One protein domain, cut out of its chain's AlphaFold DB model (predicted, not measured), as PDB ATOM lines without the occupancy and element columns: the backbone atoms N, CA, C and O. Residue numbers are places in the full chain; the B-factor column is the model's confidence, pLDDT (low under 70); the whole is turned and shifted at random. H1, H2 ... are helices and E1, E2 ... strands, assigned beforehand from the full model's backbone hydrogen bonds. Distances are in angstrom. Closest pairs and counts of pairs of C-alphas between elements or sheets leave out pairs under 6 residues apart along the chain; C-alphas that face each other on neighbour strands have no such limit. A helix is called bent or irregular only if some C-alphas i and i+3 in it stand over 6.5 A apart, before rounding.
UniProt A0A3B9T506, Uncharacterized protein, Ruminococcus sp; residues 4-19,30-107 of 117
ATOM      1  N   ASN A   4      45.668 -33.556  -9.234       91.50
ATOM      2  CA  ASN A   4      45.971 -34.258 -10.486       91.50
ATOM      3  C   ASN A   4      44.736 -34.966 -11.042       91.50
ATOM      4  O   ASN A   4      44.388 -34.753 -12.197       91.50
ATOM      5  N   GLU A   5      44.026 -35.711 -10.198       92.56
ATOM      6  CA  GLU A   5      42.764 -36.354 -10.584       92.56
ATOM      7  C   GLU A   5      41.717 -35.310 -11.028       92.56
ATOM      8  O   GLU A   5      40.984 -35.525 -11.990       92.56
ATOM      9  N   TYR A   6      41.680 -34.131 -10.389       95.44
ATOM     10  CA  TYR A   6      40.833 -33.016 -10.829       95.44
ATOM     11  C   TYR A   6      41.139 -32.576 -12.268       95.44
ATOM     12  O   TYR A   6      40.219 -32.452 -13.076       95.44
ATOM     13  N   ARG A   7      42.419 -32.398 -12.616       96.25
ATOM     14  CA  ARG A   7      42.829 -32.040 -13.987       96.25
ATOM     15  C   ARG A   7      42.433 -33.110 -15.002       96.25
ATOM     16  O   ARG A   7      42.089 -32.786 -16.135       96.25
ATOM     17  N   GLU A   8      42.453 -34.383 -14.612       96.75
ATOM     18  CA  GLU A   8      42.000 -35.478 -15.474       96.75
ATOM     19  C   GLU A   8      40.488 -35.437 -15.729       96.75
ATOM     20  O   GLU A   8      40.057 -35.786 -16.833       96.75
ATOM     21  N   LEU A   9      39.692 -34.979 -14.752       97.19
ATOM     22  CA  LEU A   9      38.270 -34.692 -14.960       97.19
ATOM     23  C   LEU A   9      38.068 -33.480 -15.871       97.19
ATOM     24  O   LEU A   9      37.241 -33.543 -16.781       97.19
ATOM     25  N   GLU A  10      38.826 -32.397 -15.668       97.44
ATOM     26  CA  GLU A  10      38.764 -31.206 -16.526       97.44
ATOM     27  C   GLU A  10      39.079 -31.541 -17.984       97.44
ATOM     28  O   GLU A  10      38.317 -31.173 -18.880       97.44
ATOM     29  N   ALA A  11      40.141 -32.312 -18.230       97.75
ATOM     30  CA  ALA A  11      40.514 -32.776 -19.567       97.75
ATOM     31  C   ALA A  11      39.404 -33.605 -20.240       97.75
ATOM     32  O   ALA A  11      39.294 -33.631 -21.464       97.75
ATOM     33  N   ARG A  12      38.544 -34.251 -19.442       96.75
ATOM     34  CA  ARG A  12      37.364 -35.013 -19.882       96.75
ATOM     35  C   ARG A  12      36.069 -34.196 -19.860       96.75
ATOM     36  O   ARG A  12      34.985 -34.760 -20.008       96.75
ATOM     37  N   SER A  13      36.145 -32.878 -19.658       97.75
ATOM     38  CA  SER A  13      34.978 -31.993 -19.516       97.75
ATOM     39  C   SER A  13      33.980 -32.471 -18.449       97.75
ATOM     40  O   SER A  13      32.771 -32.301 -18.611       97.75
ATOM     41  N   PHE A  14      34.480 -33.098 -17.379       97.94
ATOM     42  CA  PHE A  14      33.694 -33.651 -16.269       97.94
ATOM     43  C   PHE A  14      32.675 -34.734 -16.666       97.94
ATOM     44  O   PHE A  14      31.701 -34.960 -15.949       97.94
ATOM     45  N   ARG A  15      32.888 -35.421 -17.796       97.38
ATOM     46  CA  ARG A  15      31.977 -36.463 -18.305       97.38
ATOM     47  C   ARG A  15      32.277 -37.875 -17.799       97.38
ATOM     48  O   ARG A  15      31.599 -38.811 -18.194       97.38
ATOM     49  N   GLY A  16      33.298 -38.041 -16.967       97.31
ATOM     50  CA  GLY A  16      33.676 -39.344 -16.433       97.31
ATOM     51  C   GLY A  16      34.985 -39.304 -15.664       97.31
ATOM     52  O   GLY A  16      35.789 -38.381 -15.824       97.31
ATOM     53  N   PHE A  17      35.186 -40.317 -14.831       97.12
ATOM     54  CA  PHE A  17      36.412 -40.545 -14.081       97.12
ATOM     55  C   PHE A  17      37.489 -41.184 -14.972       97.12
ATOM     56  O   PHE A  17      37.163 -42.011 -15.826       97.12
ATOM     57  N   PRO A  18      38.772 -40.818 -14.809       94.69
ATOM     58  CA  PRO A  18      39.871 -41.515 -15.468       94.69
ATOM     59  C   PRO A  18      40.000 -42.953 -14.935       94.69
ATOM     60  O   PRO A  18      39.652 -43.188 -13.775       94.69
ATOM     61  N   PRO A  19      40.553 -43.894 -15.724       92.88
ATOM     62  CA  PRO A  19      40.911 -45.221 -15.229       92.88
ATOM     63  C   PRO A  19      41.775 -45.148 -13.964       92.88
ATOM     64  O   PRO A  19      42.622 -44.260 -13.826       92.88
ATOM     65  N   LEU A  30      31.604 -42.116  -1.580       97.56
ATOM     66  CA  LEU A  30      30.882 -41.837  -0.334       97.56
ATOM     67  C   LEU A  30      29.427 -41.471  -0.623       97.56
ATOM     68  O   LEU A  30      29.140 -40.738  -1.564       97.56
ATOM     69  N   LEU A  31      28.520 -41.942   0.232       96.75
ATOM     70  CA  LEU A  31      27.077 -41.710   0.101       96.75
ATOM     71  C   LEU A  31      26.610 -40.380   0.717       96.75
ATOM     72  O   LEU A  31      25.417 -40.091   0.727       96.75
ATOM     73  N   SER A  32      27.531 -39.579   1.260       96.69
ATOM     74  CA  SER A  32      27.235 -38.274   1.853       96.69
ATOM     75  C   SER A  32      28.319 -37.253   1.522       96.69
ATOM     76  O   SER A  32      29.515 -37.505   1.698       96.69
ATOM     77  N   GLU A  33      27.879 -36.065   1.102       96.31
ATOM     78  CA  GLU A  33      28.736 -34.892   0.915       96.31
ATOM     79  C   GLU A  33      29.424 -34.482   2.223       96.31
ATOM     80  O   GLU A  33      30.596 -34.100   2.215       96.31
ATOM     81  N   GLU A  34      28.726 -34.604   3.355       95.69
ATOM     82  CA  GLU A  34      29.276 -34.285   4.671       95.69
ATOM     83  C   GLU A  34      30.479 -35.181   4.980       95.69
ATOM     84  O   GLU A  34      31.558 -34.682   5.298       95.69
ATOM     85  N   GLY A  35      30.331 -36.499   4.812       94.38
ATOM     86  CA  GLY A  35      31.422 -37.446   5.038       94.38
ATOM     87  C   GLY A  35      32.595 -37.227   4.083       94.38
ATOM     88  O   GLY A  35      33.753 -37.265   4.507       94.38
ATOM     89  N   ALA A  36      32.312 -36.927   2.812       96.06
ATOM     90  CA  ALA A  36      33.342 -36.595   1.828       96.06
ATOM     91  C   ALA A  36      34.115 -35.329   2.212       96.06
ATOM     92  O   ALA A  36      35.346 -35.307   2.150       96.06
ATOM     93  N   SER A  37      33.408 -34.303   2.680       95.06
ATOM     94  CA  SER A  37      33.993 -33.045   3.141       95.06
ATOM     95  C   SER A  37      34.822 -33.225   4.408       95.06
ATOM     96  O   SER A  37      35.931 -32.697   4.498       95.06
ATOM     97  N   GLN A  38      34.339 -34.010   5.374       92.75
ATOM     98  CA  GLN A  38      35.107 -34.335   6.572       92.75
ATOM     99  C   GLN A  38      36.410 -35.062   6.225       92.75
ATOM    100  O   GLN A  38      37.464 -34.694   6.742       92.75
ATOM    101  N   ILE A  39      36.362 -36.071   5.349       90.94
ATOM    102  CA  ILE A  39      37.562 -36.801   4.920       90.94
ATOM    103  C   ILE A  39      38.526 -35.862   4.194       90.94
ATOM    104  O   ILE A  39      39.711 -35.856   4.514       90.94
ATOM    105  N   ALA A  40      38.029 -35.033   3.274       92.06
ATOM    106  CA  ALA A  40      38.858 -34.100   2.518       92.06
ATOM    107  C   ALA A  40      39.605 -33.107   3.428       92.06
ATOM    108  O   ALA A  40      40.797 -32.888   3.236       92.06
ATOM    109  N   ARG A  41      38.943 -32.566   4.460       89.38
ATOM    110  CA  ARG A  41      39.558 -31.632   5.424       89.38
ATOM    111  C   ARG A  41      40.679 -32.247   6.261       89.38
ATOM    112  O   ARG A  41      41.582 -31.531   6.673       89.38
ATOM    113  N   HIS A  42      40.612 -33.549   6.532       85.75
ATOM    114  CA  HIS A  42      41.588 -34.254   7.373       85.75
ATOM    115  C   HIS A  42      42.578 -35.096   6.563       85.75
ATOM    116  O   HIS A  42      43.399 -35.817   7.136       85.75
ATOM    117  N   MET A  43      42.486 -35.047   5.235       84.38
ATOM    118  CA  MET A  43      43.378 -35.785   4.361       84.38
ATOM    119  C   MET A  43      44.806 -35.268   4.549       84.38
ATOM    120  O   MET A  43      45.040 -34.067   4.650       84.38
ATOM    121  N   ARG A  44      45.773 -36.183   4.593       81.19
ATOM    122  CA  ARG A  44      47.196 -35.847   4.560       81.19
ATOM    123  C   ARG A  44      47.707 -36.126   3.159       81.19
ATOM    124  O   ARG A  44      47.481 -37.213   2.633       81.19
ATOM    125  N   ILE A  45      48.381 -35.151   2.564       73.69
ATOM    126  CA  ILE A  45      49.038 -35.307   1.267       73.69
ATOM    127  C   ILE A  45      50.553 -35.325   1.442       73.69
ATOM    128  O   ILE A  45      51.106 -34.606   2.275       73.69
ATOM    129  N   SER A  46      51.219 -36.169   0.659       72.38
ATOM    130  CA  SER A  46      52.674 -36.290   0.679       72.38
ATOM    131  C   SER A  46      53.351 -35.002   0.217       72.38
ATOM    132  O   SER A  46      52.816 -34.233  -0.587       72.38
ATOM    133  N   LYS A  47      54.580 -34.794   0.691       70.12
ATOM    134  CA  LYS A  47      55.418 -33.669   0.275       70.12
ATOM    135  C   LYS A  47      55.613 -33.677  -1.246       70.12
ATOM    136  O   LYS A  47      55.894 -34.716  -1.831       70.12
ATOM    137  N   GLY A  48      55.482 -32.507  -1.868       70.00
ATOM    138  CA  GLY A  48      55.616 -32.341  -3.321       70.00
ATOM    139  C   GLY A  48      54.317 -32.525  -4.109       70.00
ATOM    140  O   GLY A  48      54.297 -32.216  -5.295       70.00
ATOM    141  N   ILE A  49      53.226 -32.950  -3.462       75.44
ATOM    142  CA  ILE A  49      51.883 -32.927  -4.050       75.44
ATOM    143  C   ILE A  49      51.236 -31.571  -3.743       75.44
ATOM    144  O   ILE A  49      51.433 -30.996  -2.669       75.44
ATOM    145  N   GLU A  50      50.480 -31.039  -4.702       83.38
ATOM    146  CA  GLU A  50      49.686 -29.828  -4.503       83.38
ATOM    147  C   GLU A  50      48.695 -30.026  -3.352       83.38
ATOM    148  O   GLU A  50      47.957 -31.011  -3.306       83.38
ATOM    149  N   ASN A  51      48.665 -29.073  -2.425       85.81
ATOM    150  CA  ASN A  51      47.904 -29.144  -1.182       85.81
ATOM    151  C   ASN A  51      46.428 -28.813  -1.347       85.81
ATOM    152  O   ASN A  51      45.822 -28.246  -0.447       85.81
ATOM    153  N   LYS A  52      45.839 -29.197  -2.476       91.25
ATOM    154  CA  LYS A  52      44.441 -28.946  -2.780       91.25
ATOM    155  C   LYS A  52      43.718 -30.249  -3.066       91.25
ATOM    156  O   LYS A  52      44.146 -31.055  -3.896       91.25
ATOM    157  N   VAL A  53      42.599 -30.436  -2.377       93.50
ATOM    158  CA  VAL A  53      41.690 -31.558  -2.594       93.50
ATOM    159  C   VAL A  53      40.294 -31.065  -2.899       93.50
ATOM    160  O   VAL A  53      39.852 -30.026  -2.418       93.50
ATOM    161  N   TYR A  54      39.599 -31.850  -3.703       95.56
ATOM    162  CA  TYR A  54      38.276 -31.553  -4.211       95.56
ATOM    163  C   TYR A  54      37.291 -32.607  -3.721       95.56
ATOM    164  O   TYR A  54      37.576 -33.814  -3.739       95.56
ATOM    165  N   VAL A  55      36.123 -32.126  -3.308       97.44
ATOM    166  CA  VAL A  55      34.911 -32.920  -3.138       97.44
ATOM    167  C   VAL A  55      34.100 -32.755  -4.409       97.44
ATOM    168  O   VAL A  55      33.757 -31.635  -4.797       97.44
ATOM    169  N   VAL A  56      33.809 -33.876  -5.057       98.00
ATOM    170  CA  VAL A  56      32.976 -33.917  -6.253       98.00
ATOM    171  C   VAL A  56      31.742 -34.762  -5.992       98.00
ATOM    172  O   VAL A  56      31.810 -35.766  -5.286       98.00
ATOM    173  N   GLY A  57      30.622 -34.343  -6.564       98.06
ATOM    174  CA  GLY A  57      29.372 -35.083  -6.576       98.06
ATOM    175  C   GLY A  57      29.002 -35.462  -7.999       98.06
ATOM    176  O   GLY A  57      29.247 -34.710  -8.941       98.06
ATOM    177  N   PHE A  58      28.380 -36.617  -8.157       98.19
ATOM    178  CA  PHE A  58      27.896 -37.105  -9.439       98.19
ATOM    179  C   PHE A  58      26.605 -37.887  -9.216       98.19
ATOM    180  O   PHE A  58      26.341 -38.361  -8.111       98.19
ATOM    181  N   LEU A  59      25.780 -37.960 -10.254       98.19
ATOM    182  CA  LEU A  59      24.580 -38.783 -10.263       98.19
ATOM    183  C   LEU A  59      24.848 -40.000 -11.141       98.19
ATOM    184  O   LEU A  59      25.557 -39.904 -12.139       98.19
ATOM    185  N   VAL A  60      24.283 -41.134 -10.754       98.00
ATOM    186  CA  VAL A  60      24.419 -42.413 -11.446       98.00
ATOM    187  C   VAL A  60      23.067 -43.107 -11.436       98.00
ATOM    188  O   VAL A  60      22.270 -42.900 -10.520       98.00
ATOM    189  N   GLU A  61      22.792 -43.908 -12.456       98.56
ATOM    190  CA  GLU A  61      21.567 -44.696 -12.520       98.56
ATOM    191  C   GLU A  61      21.423 -45.657 -11.328       98.56
ATOM    192  O   GLU A  61      22.288 -46.492 -11.050       98.56
ATOM    193  N   ASP A  62      20.267 -45.581 -10.664       97.12
ATOM    194  CA  ASP A  62      19.905 -46.410  -9.509       97.12
ATOM    195  C   ASP A  62      20.023 -47.915  -9.796       97.12
ATOM    196  O   ASP A  62      20.471 -48.682  -8.946       97.12
ATOM    197  N   ALA A  63      19.608 -48.347 -10.991       97.69
ATOM    198  CA  ALA A  63      19.625 -49.756 -11.376       97.69
ATOM    199  C   ALA A  63      21.052 -50.317 -11.440       97.69
ATOM    200  O   ALA A  63      21.287 -51.434 -10.983       97.69
ATOM    201  N   TYR A  64      21.998 -49.526 -11.952       98.00
ATOM    202  CA  TYR A  64      23.405 -49.897 -12.025       98.00
ATOM    203  C   TYR A  64      24.055 -49.884 -10.641       98.00
ATOM    204  O   TYR A  64      24.697 -50.851 -10.239       98.00
ATOM    205  N   ILE A  65      23.879 -48.807  -9.873       97.25
ATOM    206  CA  ILE A  65      24.648 -48.609  -8.638       97.25
ATOM    207  C   ILE A  65      24.235 -49.563  -7.504       97.25
ATOM    208  O   ILE A  65      25.041 -49.873  -6.628       97.25
ATOM    209  N   ARG A  66      22.995 -50.078  -7.529       97.12
ATOM    210  CA  ARG A  66      22.454 -51.007  -6.517       97.12
ATOM    211  C   ARG A  66      23.105 -52.391  -6.511       97.12
ATOM    212  O   ARG A  66      22.889 -53.134  -5.557       97.12
ATOM    213  N   GLN A  67      23.885 -52.743  -7.532       97.44
ATOM    214  CA  GLN A  67      24.634 -54.003  -7.537       97.44
ATOM    215  C   GLN A  67      25.792 -54.005  -6.525       97.44
ATOM    216  O   GLN A  67      26.224 -55.069  -6.084       97.44
ATOM    217  N   PHE A  68      26.279 -52.822  -6.131       97.69
ATOM    218  CA  PHE A  68      27.382 -52.690  -5.188       97.69
ATOM    219  C   PHE A  68      26.849 -52.595  -3.751       97.69
ATOM    220  O   PHE A  68      26.030 -51.722  -3.449       97.69
ATOM    221  N   PRO A  69      27.306 -53.459  -2.827       97.44
ATOM    222  CA  PRO A  69      26.852 -53.418  -1.446       97.44
ATOM    223  C   PRO A  69      27.376 -52.173  -0.724       97.44
ATOM    224  O   PRO A  69      28.557 -51.820  -0.823       97.44
ATOM    225  N   VAL A  70      26.502 -51.549   0.070       97.50
ATOM    226  CA  VAL A  70      26.879 -50.434   0.942       97.50
ATOM    227  C   VAL A  70      27.830 -50.925   2.026       97.50
ATOM    228  O   VAL A  70      27.507 -51.805   2.822       97.50
ATOM    229  N   GLN A  71      28.998 -50.300   2.081       97.25
ATOM    230  CA  GLN A  71      29.980 -50.475   3.135       97.25
ATOM    231  C   GLN A  71      29.645 -49.521   4.274       97.25
ATOM    232  O   GLN A  71      29.708 -48.296   4.126       97.25
ATOM    233  N   HIS A  72      29.258 -50.089   5.412       95.19
ATOM    234  CA  HIS A  72      28.884 -49.315   6.585       95.19
ATOM    235  C   HIS A  72      30.114 -48.951   7.414       95.19
ATOM    236  O   HIS A  72      30.831 -49.820   7.911       95.19
ATOM    237  N   ALA A  73      30.343 -47.652   7.587       90.88
ATOM    238  CA  ALA A  73      31.384 -47.143   8.466       90.88
ATOM    239  C   ALA A  73      30.852 -46.963   9.897       90.88
ATOM    240  O   ALA A  73      29.644 -46.959  10.144       90.88
ATOM    241  N   ARG A  74      31.766 -46.766  10.858       89.25
ATOM    242  CA  ARG A  74      31.392 -46.412  12.241       89.25
ATOM    243  C   ARG A  74      30.567 -45.127  12.290       89.25
ATOM    244  O   ARG A  74      29.598 -45.036  13.035       89.25
ATOM    245  N   GLU A  75      30.962 -44.145  11.487       90.69
ATOM    246  CA  GLU A  75      30.219 -42.907  11.293       90.69
ATOM    247  C   GLU A  75      29.345 -43.043  10.044       90.69
ATOM    248  O   GLU A  75      29.863 -43.273   8.952       90.69
ATOM    249  N   ARG A  76      28.022 -42.888  10.184       86.88
ATOM    250  CA  ARG A  76      27.072 -43.101   9.073       86.88
ATOM    251  C   ARG A  76      27.322 -42.184   7.873       86.88
ATOM    252  O   ARG A  76      27.068 -42.594   6.744       86.88
ATOM    253  N   SER A  77      27.836 -40.976   8.110       90.81
ATOM    254  CA  SER A  77      28.234 -40.029   7.059       90.81
ATOM    255  C   SER A  77      29.329 -40.603   6.147       90.81
ATOM    256  O   SER A  77      29.470 -40.167   5.011       90.81
ATOM    257  N   ARG A  78      30.072 -41.619   6.603       92.31
ATOM    258  CA  ARG A  78      31.169 -42.260   5.866       92.31
ATOM    259  C   ARG A  78      30.792 -43.602   5.244       92.31
ATOM    260  O   ARG A  78      31.681 -44.364   4.870       92.31
ATOM    261  N   ASN A  79      29.498 -43.904   5.132       96.75
ATOM    262  CA  ASN A  79      29.064 -45.042   4.328       96.75
ATOM    263  C   ASN A  79      29.498 -44.847   2.873       96.75
ATOM    264  O   ASN A  79      29.452 -43.733   2.342       96.75
ATOM    265  N   ALA A  80      29.902 -45.937   2.236       97.44
ATOM    266  CA  ALA A  80      30.486 -45.891   0.909       97.44
ATOM    267  C   ALA A  80      30.035 -47.060   0.039       97.44
ATOM    268  O   ALA A  80      29.594 -48.092   0.538       97.44
ATOM    269  N   LEU A  81      30.217 -46.909  -1.263       98.00
ATOM    270  CA  LEU A  81      30.242 -48.003  -2.220       98.00
ATOM    271  C   LEU A  81      31.689 -48.274  -2.608       98.00
ATOM    272  O   LEU A  81      32.471 -47.335  -2.782       98.00
ATOM    273  N   TRP A  82      32.028 -49.551  -2.743       97.81
ATOM    274  CA  TRP A  82      33.303 -50.002  -3.290       97.81
ATOM    275  C   TRP A  82      33.036 -50.592  -4.667       97.81
ATOM    276  O   TRP A  82      32.407 -51.641  -4.785       97.81
ATOM    277  N   ILE A  83      33.476 -49.874  -5.694       97.81
ATOM    278  CA  ILE A  83      33.298 -50.232  -7.099       97.81
ATOM    279  C   ILE A  83      34.650 -50.758  -7.597       97.81
ATOM    280  O   ILE A  83      35.657 -50.070  -7.404       97.81
ATOM    281  N   PRO A  84      34.720 -51.962  -8.181       97.44
ATOM    282  CA  PRO A  84      35.940 -52.469  -8.798       97.44
ATOM    283  C   PRO A  84      36.513 -51.489  -9.832       97.44
ATOM    284  O   PRO A  84      35.775 -50.781 -10.514       97.44
ATOM    285  N   ALA A  85      37.838 -51.396  -9.926       96.12
ATOM    286  CA  ALA A  85      38.491 -50.459 -10.840       96.12
ATOM    287  C   ALA A  85      38.174 -50.730 -12.324       96.12
ATOM    288  O   ALA A  85      38.095 -49.785 -13.107       96.12
ATOM    289  N   ASP A  86      37.970 -51.993 -12.691       95.38
ATOM    290  CA  ASP A  86      37.567 -52.455 -14.024       95.38
ATOM    291  C   ASP A  86      36.106 -52.114 -14.373       95.38
ATOM    292  O   ASP A  86      35.777 -51.959 -15.546       95.38
ATOM    293  N   GLU A  87      35.249 -51.880 -13.377       97.00
ATOM    294  CA  GLU A  87      33.871 -51.395 -13.561       97.00
ATOM    295  C   GLU A  87      33.793 -49.876 -13.809       97.00
ATOM    296  O   GLU A  87      32.717 -49.338 -14.081       97.00
ATOM    297  N   LEU A  88      34.902 -49.132 -13.713       96.00
ATOM    298  CA  LEU A  88      34.852 -47.667 -13.767       96.00
ATOM    299  C   LEU A  88      34.437 -47.126 -15.148       96.00
ATOM    300  O   LEU A  88      33.730 -46.118 -15.229       96.00
ATOM    301  N   ASP A  89      34.811 -47.811 -16.229       96.44
ATOM    302  CA  ASP A  89      34.370 -47.452 -17.582       96.44
ATOM    303  C   ASP A  89      32.870 -47.695 -17.783       96.44
ATOM    304  O   ASP A  89      32.212 -46.951 -18.517       96.44
ATOM    305  N   ILE A  90      32.309 -48.699 -17.107       98.00
ATOM    306  CA  ILE A  90      30.872 -48.980 -17.111       98.00
ATOM    307  C   ILE A  90      30.152 -47.937 -16.248       98.00
ATOM    308  O   ILE A  90      29.193 -47.320 -16.711       98.00
ATOM    309  N   LEU A  91      30.671 -47.621 -15.054       98.19
ATOM    310  CA  LEU A  91      30.160 -46.537 -14.204       98.19
ATOM    311  C   LEU A  91      30.037 -45.222 -14.982       98.19
ATOM    312  O   LEU A  91      29.010 -44.554 -14.884       98.19
ATOM    313  N   ASN A  92      31.063 -44.863 -15.759       98.12
ATOM    314  CA  ASN A  92      31.076 -43.636 -16.554       98.12
ATOM    315  C   ASN A  92      29.934 -43.571 -17.583       98.12
ATOM    316  O   ASN A  92      29.424 -42.487 -17.852       98.12
ATOM    317  N   GLN A  93      29.506 -44.712 -18.131       98.19
ATOM    318  CA  GLN A  93      28.384 -44.791 -19.075       98.19
ATOM    319  C   GLN A  93      27.025 -44.607 -18.388       98.19
ATOM    320  O   GLN A  93      26.089 -44.127 -19.020       98.19
ATOM    321  N   HIS A  94      26.934 -44.939 -17.098       98.50
ATOM    322  CA  HIS A  94      25.728 -44.784 -16.279       98.50
ATOM    323  C   HIS A  94      25.667 -43.446 -15.520       98.50
ATOM    324  O   HIS A  94      24.772 -43.249 -14.690       98.50
ATOM    325  N   LEU A  95      26.606 -42.521 -15.759       98.50
ATOM    326  CA  LEU A  95      26.555 -41.183 -15.173       98.50
ATOM    327  C   LEU A  95      25.384 -40.380 -15.745       98.50
ATOM    328  O   LEU A  95      25.180 -40.291 -16.955       98.50
ATOM    329  N   ILE A  96      24.646 -39.722 -14.854       98.44
ATOM    330  CA  ILE A  96      23.551 -38.824 -15.210       98.44
ATOM    331  C   ILE A  96      24.067 -37.386 -15.125       98.44
ATOM    332  O   ILE A  96      24.255 -36.827 -14.042       98.44
ATOM    333  N   GLY A  97      24.275 -36.769 -16.287       97.62
ATOM    334  CA  GLY A  97      24.867 -35.436 -16.378       97.62
ATOM    335  C   GLY A  97      26.365 -35.435 -16.055       97.62
ATOM    336  O   GLY A  97      27.043 -36.451 -16.172       97.62
ATOM    337  N   ASN A  98      26.890 -34.273 -15.670       98.12
ATOM    338  CA  ASN A  98      28.321 -34.099 -15.422       98.12
ATOM    339  C   ASN A  98      28.669 -34.250 -13.938       98.12
ATOM    340  O   ASN A  98      27.871 -33.940 -13.048       98.12
ATOM    341  N   ILE A  99      29.920 -34.627 -13.683       98.50
ATOM    342  CA  ILE A  99      30.531 -34.552 -12.357       98.50
ATOM    343  C   ILE A  99      30.622 -33.072 -11.943       98.50
ATOM    344  O   ILE A  99      31.027 -32.215 -12.727       98.50
ATOM    345  N   ARG A 100      30.233 -32.755 -10.706       98.06
ATOM    346  CA  ARG A 100      30.192 -31.388 -10.166       98.06
ATOM    347  C   ARG A 100      31.188 -31.232  -9.033       98.06
ATOM    348  O   ARG A 100      31.220 -32.057  -8.125       98.06
ATOM    349  N   VAL A 101      31.950 -30.144  -9.040       97.81
ATOM    350  CA  VAL A 101      32.747 -29.739  -7.876       97.81
ATOM    351  C   VAL A 101      31.804 -29.149  -6.833       97.81
ATOM    352  O   VAL A 101      31.083 -28.198  -7.124       97.81
ATOM    353  N   LEU A 102      31.801 -29.724  -5.634       97.75
ATOM    354  CA  LEU A 102      30.976 -29.264  -4.513       97.75
ATOM    355  C   LEU A 102      31.787 -28.385  -3.560       97.75
ATOM    356  O   LEU A 102      31.308 -27.361  -3.085       97.75
ATOM    357  N   ALA A 103      33.041 -28.766  -3.316       96.50
ATOM    358  CA  ALA A 103      33.958 -28.007  -2.480       96.50
ATOM    359  C   ALA A 103      35.413 -28.266  -2.877       96.50
ATOM    360  O   ALA A 103      35.753 -29.309  -3.441       96.50
ATOM    361  N   SER A 104      36.289 -27.335  -2.514       95.62
ATOM    362  CA  SER A 104      37.732 -27.551  -2.499       95.62
ATOM    363  C   SER A 104      38.302 -27.121  -1.159       95.62
ATOM    364  O   SER A 104      37.873 -26.106  -0.611       95.62
ATOM    365  N   TYR A 105      39.287 -27.861  -0.670       92.81
ATOM    366  CA  TYR A 105      39.972 -27.573   0.579       92.81
ATOM    367  C   TYR A 105      41.472 -27.510   0.335       92.81
ATOM    368  O   TYR A 105      42.030 -28.359  -0.364       92.81
ATOM    369  N   GLU A 106      42.110 -26.511   0.933       89.88
ATOM    370  CA  GLU A 106      43.557 -26.497   1.082       89.88
ATOM    371  C   GLU A 106      43.927 -27.304   2.324       89.88
ATOM    372  O   GLU A 106      43.424 -27.061   3.421       89.88
ATOM    373  N   ILE A 107      44.783 -28.301   2.140       81.94
ATOM    374  CA  ILE A 107      45.303 -29.127   3.220       81.94
ATOM    375  C   ILE A 107      46.517 -28.405   3.797       81.94
ATOM    376  O   ILE A 107      47.477 -28.107   3.081       81.94
TER     377      ILE A 107
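Overview. This is residues 4 to 19 and 30 to 107 of the 117 residues of an uncharacterized protein of Ruminococcus sp (UniProt A0A3B9T506). A long two-stranded antiparallel ribbon, E1 and E3, runs through the middle of the domain, with helix H2 packed beside it on one side and H1 set more loosely on the other. Toward the end where E1 finishes and E3 begins lies a second group of short parts: H3, the strand E2, H4, and a long loop of residues 66 to 79. The printed part has 94 residues, with four named helices and three named strands in the order H1, H2, E1, H3, E2, H4, E3; the class is mixed, helices and strands. The whole is compact, with a radius of gyration of the C-alphas of 13.9 A and spans of 39 by 36 by 22 A.

Along the chain. E1 is residues 52 to 60, 25.6 A long, beginning with C-alpha 52 at (44.441, -28.946, -2.780). E3 is residues 95 to 106, 27.7 A long; it bends by 63 degrees at residue 98 and ends with C-alpha 106 at (43.557, -26.497, 1.082). H2 is residues 33 to 42, 14.4 A, and H1 is residues 4 to 11, 10.7 A, with C-alpha 4 at (45.971, -34.258, -10.486). H3 is residues 62 to 65, 5.3 A, and E2 is residues 80 to 84, 12.9 A. H4, residues 85 to 93, is 14.2 A long and irregular, but only just: C-alphas 86 and 89 are 6.9 A apart.

Arrangement. E1 and E3 are antiparallel neighbours, with 159 degrees between their directions; N 55 and O 103 are 2.8 A apart and N 96 and O 59 are 2.9 A apart, both within hydrogen-bond range. The closest C-alphas of H2 and E1 are those of Ser 37 and Val 55, 6.3 A apart, and those of H2 and E3 are Arg 41 and Tyr 105, also 6.3 A. H1 and E1 have 1 pair of C-alphas within 8 A, Tyr 6 and Tyr 54 at 7.2 A, while H1 and E3 are near each other. The closest C-alphas of E1 and H4 are those of Val 60 and Leu 91, 7.6 A apart. H3 and H4 are close but not clearly touching, with the C-alphas of Tyr 64 and Leu 91 at 7.9 A. E2 pairs with no named strand, but its residues 80 to 81 pair antiparallel with residues 70 to 71; it is apart from E1 and E3, and E2 and H4 meet only through their link. In H1 and H2 every O i to N i+4 pair is within hydrogen-bond range; H4 has 2 of 5 such pairs and 4 of 6 O i to N i+3 pairs, and H3 is too short for an O i to N i+4 pair.

Size, cuts and confidence. The two farthest C-alphas, those of Lys 47 and Ala 63, are 40.9 A apart. Residues 20 to 29 are not printed, and C-alphas 19 and 30 are 18.3 A apart across this cut, which falls in the link from H1 to H2. The link from H3 to E2, 14 residues, is long. The mean pLDDT of the printed part is 93.9, and no printed residue is under 70.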